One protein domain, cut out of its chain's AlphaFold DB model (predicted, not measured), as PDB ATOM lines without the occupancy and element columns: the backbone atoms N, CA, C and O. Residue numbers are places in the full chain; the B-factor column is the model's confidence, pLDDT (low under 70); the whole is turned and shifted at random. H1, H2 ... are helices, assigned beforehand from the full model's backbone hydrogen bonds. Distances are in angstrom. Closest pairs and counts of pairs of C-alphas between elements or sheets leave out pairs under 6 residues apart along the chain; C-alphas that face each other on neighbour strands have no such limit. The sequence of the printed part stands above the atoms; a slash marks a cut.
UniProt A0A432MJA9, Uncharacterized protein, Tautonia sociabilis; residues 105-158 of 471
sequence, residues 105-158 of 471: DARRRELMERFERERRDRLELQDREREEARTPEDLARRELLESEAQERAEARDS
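AT A GLANCE: This is residues 105 to 158 of the 471 residues of an uncharacterized protein of Tautonia sociabilis (UniProt A0A432MJA9). Two long helices, H1 and H2, make a wide, flat V, its corner at the link of residues 133 to 135, with nothing between the arms. The printed part has 54 residues and two named helices, H1 then H2, with no named strand; the class is all helix. It is extended, with a radius of gyration of the C-alphas of 19.0 A and spans of 52 by 32 by 5 A.

IN THESE COORDINATES: Find C-alpha 105 at (57.424, -6.455, -28.645); from there H1, residues 105 to 132, runs 40.0 A to C-alpha 132 at (32.537, 23.393, -38.173). Past the link, H2, residues 136 to 158, runs 32.7 A to C-alpha 158 at (39.307, 36.949, -4.562).

HOW THE PARTS SIT: Look at residues 133 to 135 for the tight link from H1 to H2. The two helices are apart, with no C-alpha of the one within 8 A of the other. In H1 and H2 every O i to N i+4 pair is within hydrogen-bond range.

THE WHOLE: The C-alphas of Arg 107 and Ser 158 are the two farthest apart, at 53.5 A. The printed part has no cut. Its mean pLDDT is 91.4, and no printed residue is under 70.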
ATOM      1  N   ASP A 105      58.038  -7.516 -29.452       74.94
ATOM      2  CA  ASP A 105      57.424  -6.455 -28.645       74.94
ATOM      3  C   ASP A 105      57.656  -5.064 -29.232       74.94
ATOM      4  O   ASP A 105      56.858  -4.158 -29.005       74.94
ATOM      5  N   ALA A 106      58.734  -4.883 -30.001       80.50
ATOM      6  CA  ALA A 106      58.994  -3.636 -30.718       80.50
ATOM      7  C   ALA A 106      57.955  -3.422 -31.828       80.50
ATOM      8  O   ALA A 106      57.353  -2.358 -31.919       80.50
ATOM      9  N   ARG A 107      57.667  -4.472 -32.611       83.75
ATOM     10  CA  ARG A 107      56.665  -4.411 -33.683       83.75
ATOM     11  C   ARG A 107      55.242  -4.278 -33.134       83.75
ATOM     12  O   ARG A 107      54.422  -3.585 -33.727       83.75
ATOM     13  N   ARG A 108      54.946  -4.919 -31.996       82.75
ATOM     14  CA  ARG A 108      53.659  -4.760 -31.299       82.75
ATOM     15  C   ARG A 108      53.484  -3.337 -30.760       82.75
ATOM     16  O   ARG A 108      52.418  -2.766 -30.955       82.75
ATOM     17  N   ARG A 109      54.522  -2.752 -30.149       86.25
ATOM     18  CA  ARG A 109      54.511  -1.348 -29.701       86.25
ATOM     19  C   ARG A 109      54.312  -0.376 -30.858       86.25
ATOM     20  O   ARG A 109      53.452   0.484 -30.764       86.25
ATOM     21  N   GLU A 110      55.013  -0.570 -31.972       91.75
ATOM     22  CA  GLU A 110      54.852   0.273 -33.163       91.75
ATOM     23  C   GLU A 110      53.426   0.201 -33.743       91.75
ATOM     24  O   GLU A 110      52.860   1.217 -34.142       91.75
ATOM     25  N   LEU A 111      52.807  -0.986 -33.745       92.56
ATOM     26  CA  LEU A 111      51.412  -1.150 -34.165       92.56
ATOM     27  C   LEU A 111      50.426  -0.474 -33.204       92.56
ATOM     28  O   LEU A 111      49.486   0.164 -33.673       92.56
ATOM     29  N   MET A 112      50.644  -0.582 -31.890       90.81
ATOM     30  CA  MET A 112      49.811   0.088 -30.886       90.81
ATOM     31  C   MET A 112      49.942   1.608 -30.976       90.81
ATOM     32  O   MET A 112      48.931   2.293 -31.059       90.81
ATOM     33  N   GLU A 113      51.161   2.138 -31.078       95.25
ATOM     34  CA  GLU A 113      51.381   3.575 -31.269       95.25
ATOM     35  C   GLU A 113      50.745   4.089 -32.563       95.25
ATOM     36  O   GLU A 113      50.206   5.194 -32.597       95.25
ATOM     37  N   ARG A 114      50.798   3.303 -33.646       97.12
ATOM     38  CA  ARG A 114      50.138   3.664 -34.903       97.12
ATOM     39  C   ARG A 114      48.620   3.702 -34.739       97.12
ATOM     40  O   ARG A 114      47.995   4.635 -35.232       97.12
ATOM     41  N   PHE A 115      48.049   2.717 -34.051       96.00
ATOM     42  CA  PHE A 115      46.618   2.664 -33.773       96.00
ATOM     43  C   PHE A 115      46.168   3.820 -32.869       96.00
ATOM     44  O   PHE A 115      45.136   4.434 -33.122       96.00
ATOM     45  N   GLU A 116      46.955   4.169 -31.852       95.19
ATOM     46  CA  GLU A 116      46.678   5.307 -30.974       95.19
ATOM     47  C   GLU A 116      46.767   6.644 -31.710       95.19
ATOM     48  O   GLU A 116      45.911   7.504 -31.498       95.19
ATOM     49  N   ARG A 117      47.747   6.809 -32.608       96.88
ATOM     50  CA  ARG A 117      47.823   7.985 -33.489       96.88
ATOM     51  C   ARG A 117      46.610   8.070 -34.404       96.88
ATOM     52  O   ARG A 117      45.948   9.094 -34.413       96.88
ATOM     53  N   GLU A 118      46.255   6.985 -35.085       96.94
ATOM     54  CA  GLU A 118      45.081   6.956 -35.965       96.94
ATOM     55  C   GLU A 118      43.777   7.234 -35.197       96.94
ATOM     56  O   GLU A 118      42.900   7.953 -35.677       96.94
ATOM     57  N   ARG A 119      43.654   6.719 -33.967       96.38
ATOM     58  CA  ARG A 119      42.520   7.015 -33.085       96.38
ATOM     59  C   ARG A 119      42.491   8.489 -32.676       96.38
ATOM     60  O   ARG A 119      41.410   9.071 -32.678       96.38
ATOM     61  N   ARG A 120      43.639   9.082 -32.336       96.75
ATOM     62  CA  ARG A 120      43.750  10.509 -31.999       96.75
ATOM     63  C   ARG A 120      43.385  11.383 -33.196       96.75
ATOM     64  O   ARG A 120      42.510  12.225 -33.055       96.75
ATOM     65  N   ASP A 121      43.943  11.099 -34.369       97.00
ATOM     66  CA  ASP A 121      43.654  11.827 -35.608       97.00
ATOM     67  C   ASP A 121      42.155  11.765 -35.952       97.00
ATOM     68  O   ASP A 121      41.554  12.749 -36.379       97.00
ATOM     69  N   ARG A 122      41.506  10.615 -35.719       96.25
ATOM     70  CA  ARG A 122      40.062  10.457 -35.937       96.25
ATOM     71  C   ARG A 122      39.218  11.276 -34.960       96.25
ATOM     72  O   ARG A 122      38.175  11.786 -35.361       96.25
ATOM     73  N   LEU A 123      39.638  11.374 -33.698       95.19
ATOM     74  CA  LEU A 123      38.962  12.209 -32.702       95.19
ATOM     75  C   LEU A 123      39.153  13.696 -33.015       95.19
ATOM     76  O   LEU A 123      38.172  14.427 -33.012       95.19
ATOM     77  N   GLU A 124      40.361  14.114 -33.397       95.69
ATOM     78  CA  GLU A 124      40.632  15.490 -33.832       95.69
ATOM     79  C   GLU A 124      39.792  15.876 -35.059       95.69
ATOM     80  O   GLU A 124      39.259  16.983 -35.122       95.69
ATOM     81  N   LEU A 125      39.606  14.957 -36.015       96.25
ATOM     82  CA  LEU A 125      38.709  15.173 -37.153       96.25
ATOM     83  C   LEU A 125      37.241  15.294 -36.726       96.25
ATOM     84  O   LEU A 125      36.552  16.180 -37.222       96.25
ATOM     85  N   GLN A 126      36.760  14.453 -35.804       93.88
ATOM     86  CA  GLN A 126      35.388  14.561 -35.292       93.88
ATOM     87  C   GLN A 126      35.155  15.857 -34.518       93.88
ATOM     88  O   GLN A 126      34.096  16.468 -34.656       93.88
ATOM     89  N   ASP A 127      36.120  16.281 -33.708       92.19
ATOM     90  CA  ASP A 127      36.017  17.532 -32.964       92.19
ATOM     91  C   ASP A 127      36.050  18.728 -33.914       92.19
ATOM     92  O   ASP A 127      35.234  19.636 -33.769       92.19
ATOM     93  N   ARG A 128      36.874  18.679 -34.967       94.19
ATOM     94  CA  ARG A 128      36.858  19.682 -36.034       94.19
ATOM     95  C   ARG A 128      35.531  19.714 -36.791       94.19
ATOM     96  O   ARG A 128      34.993  20.794 -37.005       94.19
ATOM     97  N   GLU A 129      34.971  18.563 -37.161       93.69
ATOM     98  CA  GLU A 129      33.648  18.492 -37.799       93.69
ATOM     99  C   GLU A 129      32.550  19.048 -36.880       93.69
ATOM    100  O   GLU A 129      31.655  19.757 -37.337       93.69
ATOM    101  N   ARG A 130      32.627  18.780 -35.572       89.31
ATOM    102  CA  ARG A 130      31.709  19.354 -34.579       89.31
ATOM    103  C   ARG A 130      31.878  20.858 -34.444       89.31
ATOM    104  O   ARG A 130      30.878  21.549 -34.292       89.31
ATOM    105  N   GLU A 131      33.104  21.367 -34.478       86.56
ATOM    106  CA  GLU A 131      33.370  22.806 -34.453       86.56
ATOM    107  C   GLU A 131      32.879  23.500 -35.726       86.56
ATOM    108  O   GLU A 131      32.270  24.562 -35.633       86.56
ATOM    109  N   GLU A 132      33.051  22.881 -36.895       89.94
ATOM    110  CA  GLU A 132      32.537  23.393 -38.173       89.94
ATOM    111  C   GLU A 132      30.999  23.328 -38.253       89.94
ATOM    112  O   GLU A 132      30.378  24.171 -38.902       89.94
ATOM    113  N   ALA A 133      30.372  22.372 -37.561       87.19
ATOM    114  CA  ALA A 133      28.919  22.244 -37.464       87.19
ATOM    115  C   ALA A 133      28.275  23.158 -36.404       87.19
ATOM    116  O   ALA A 133      27.043  23.245 -36.355       87.19
ATOM    117  N   ARG A 134      29.059  23.830 -35.548       88.69
ATOM    118  CA  ARG A 134      28.511  24.740 -34.532       88.69
ATOM    119  C   ARG A 134      27.941  25.986 -35.183       88.69
ATOM    120  O   ARG A 134      28.577  26.646 -36.005       88.69
ATOM    121  N   THR A 135      26.733  26.332 -34.769       91.94
ATOM    122  CA  THR A 135      26.115  27.575 -35.210       91.94
ATOM    123  C   THR A 135      26.798  28.768 -34.524       91.94
ATOM    124  O   THR A 135      27.359  28.626 -33.432       91.94
ATOM    125  N   PRO A 136      26.749  29.977 -35.111       89.75
ATOM    126  CA  PRO A 136      27.218  31.194 -34.444       89.75
ATOM    127  C   PRO A 136      26.561  31.432 -33.071       89.75
ATOM    128  O   PRO A 136      27.179  32.029 -32.194       89.75
ATOM    129  N   GLU A 137      25.331  30.945 -32.868       89.94
ATOM    130  CA  GLU A 137      24.621  31.011 -31.583       89.94
ATOM    131  C   GLU A 137      25.269  30.113 -30.519       89.94
ATOM    132  O   GLU A 137      25.419  30.531 -29.370       89.94
ATOM    133  N   ASP A 138      25.730  28.915 -30.897       89.00
ATOM    134  CA  ASP A 138      26.447  28.010 -29.990       89.00
ATOM    135  C   ASP A 138      27.796  28.594 -29.557       89.00
ATOM    136  O   ASP A 138      28.206  28.434 -28.405       89.00
ATOM    137  N   LEU A 139      28.478  29.305 -30.462       89.44
ATOM    138  CA  LEU A 139      29.724  30.007 -30.151       89.44
ATOM    139  C   LEU A 139      29.488  31.158 -29.165       89.44
ATOM    140  O   LEU A 139      30.206  31.250 -28.173       89.44
ATOM    141  N   ALA A 140      28.443  31.967 -29.372       92.12
ATOM    142  CA  ALA A 140      28.083  33.044 -28.448       92.12
ATOM    143  C   ALA A 140      27.678  32.509 -27.062       92.12
ATOM    144  O   ALA A 140      28.048  33.074 -26.033       92.12
ATOM    145  N   ARG A 141      26.952  31.384 -27.013       93.12
ATOM    146  CA  ARG A 141      26.582  30.730 -25.751       93.12
ATOM    147  C   ARG A 141      27.801  30.181 -25.013       93.12
ATOM    148  O   ARG A 141      27.856  30.268 -23.789       93.12
ATOM    149  N   ARG A 142      28.771  29.621 -25.740       91.25
ATOM    150  CA  ARG A 142      30.027  29.132 -25.167       91.25
ATOM    151  C   ARG A 142      30.866  30.272 -24.597       91.25
ATOM    152  O   ARG A 142      31.329  30.139 -23.474       91.25
ATOM    153  N   GLU A 143      31.011  31.378 -25.324       94.56
ATOM    154  CA  GLU A 143      31.747  32.561 -24.853       94.56
ATOM    155  C   GLU A 143      31.120  33.136 -23.573       94.56
ATOM    156  O   GLU A 143      31.832  33.464 -22.627       94.56
ATOM    157  N   LEU A 144      29.784  33.151 -23.488       96.31
ATOM    158  CA  LEU A 144      29.076  33.562 -22.274       96.31
ATOM    159  C   LEU A 144      29.359  32.618 -21.094       96.31
ATOM    160  O   LEU A 144      29.673  33.090 -20.004       96.31
ATOM    161  N   LEU A 145      29.318  31.298 -21.308       95.31
ATOM    162  CA  LEU A 145      29.629  30.316 -20.261       95.31
ATOM    163  C   LEU A 145      31.101  30.354 -19.831       95.31
ATOM    164  O   LEU A 145      31.389  30.194 -18.649       95.31
ATOM    165  N   GLU A 146      32.031  30.561 -20.765       95.19
ATOM    166  CA  GLU A 146      33.456  30.724 -20.458       95.19
ATOM    167  C   GLU A 146      33.695  32.016 -19.664       95.19
ATOM    168  O   GLU A 146      34.432  31.985 -18.680       95.19
ATOM    169  N   SER A 147      33.007  33.113 -20.004       94.31
ATOM    170  CA  SER A 147      33.074  34.360 -19.234       94.31
ATOM    171  C   SER A 147      32.501  34.215 -17.820       94.31
ATOM    172  O   SER A 147      33.113  34.686 -16.867       94.31
ATOM    173  N   GLU A 148      31.394  33.485 -17.654       95.50
ATOM    174  CA  GLU A 148      30.802  33.210 -16.338       95.50
ATOM    175  C   GLU A 148      31.701  32.281 -15.505       95.50
ATOM    176  O   GLU A 148      31.873  32.470 -14.301       95.50
ATOM    177  N   ALA A 149      32.305  31.271 -16.138       94.00
ATOM    178  CA  ALA A 149      33.247  30.380 -15.472       94.00
ATOM    179  C   ALA A 149      34.509  31.129 -15.024       94.00
ATOM    180  O   ALA A 149      34.999  30.886 -13.921       94.00
ATOM    181  N   GLN A 150      35.003  32.053 -15.851       95.25
ATOM    182  CA  GLN A 150      36.134  32.902 -15.509       95.25
ATOM    183  C   GLN A 150      35.785  33.880 -14.382       95.25
ATOM    184  O   GLN A 150      36.548  33.976 -13.427       95.25
ATOM    185  N   GLU A 151      34.613  34.516 -14.413       94.94
ATOM    186  CA  GLU A 151      34.134  35.376 -13.323       94.94
ATOM    187  C   GLU A 151      34.016  34.599 -12.002       94.94
ATOM    188  O   GLU A 151      34.439  35.080 -10.953       94.94
ATOM    189  N   ARG A 152      33.524  33.352 -12.035       91.88
ATOM    190  CA  ARG A 152      33.492  32.483 -10.845       91.88
ATOM    191  C   ARG A 152      34.882  32.087 -10.355       91.88
ATOM    192  O   ARG A 152      35.069  31.941  -9.149       91.88
ATOM    193  N   ALA A 153      35.832  31.863 -11.260       90.25
ATOM    194  CA  ALA A 153      37.211  31.560 -10.889       90.25
ATOM    195  C   ALA A 153      37.881  32.782 -10.243       90.25
ATOM    196  O   ALA A 153      38.469  32.655  -9.175       90.25
ATOM    197  N   GLU A 154      37.699  33.970 -10.822       90.62
ATOM    198  CA  GLU A 154      38.191  35.233 -10.265       90.62
ATOM    199  C   GLU A 154      37.531  35.551  -8.913       90.62
ATOM    200  O   GLU A 154      38.215  35.979  -7.986       90.62
ATOM    201  N   ALA A 155      36.233  35.270  -8.743       88.44
ATOM    202  CA  ALA A 155      35.549  35.408  -7.456       88.44
ATOM    203  C   ALA A 155      36.120  34.464  -6.383       88.44
ATOM    204  O   ALA A 155      36.328  34.889  -5.249       88.44
ATOM    205  N   ARG A 156      36.437  33.210  -6.740       85.31
ATOM    206  CA  ARG A 156      37.078  32.250  -5.822       85.31
ATOM    207  C   ARG A 156      38.483  32.677  -5.419       85.31
ATOM    208  O   ARG A 156      38.823  32.588  -4.244       85.31
ATOM    209  N   ASP A 157      39.278  33.158  -6.368       79.75
ATOM    210  CA  ASP A 157      40.630  33.641  -6.078       79.75
ATOM    211  C   ASP A 157      40.600  34.940  -5.250       79.75
ATOM    212  O   ASP A 157      41.489  35.169  -4.434       79.75
ATOM    213  N   SER A 158      39.546  35.756  -5.391       76.00
ATOM    214  CA  SER A 158      39.307  36.949  -4.562       76.00
ATOM    215  C   SER A 158      38.858  36.613  -3.132       76.00
ATOM    216  O   SER A 158      39.152  37.362  -2.204       76.00
TER     217      SER A 158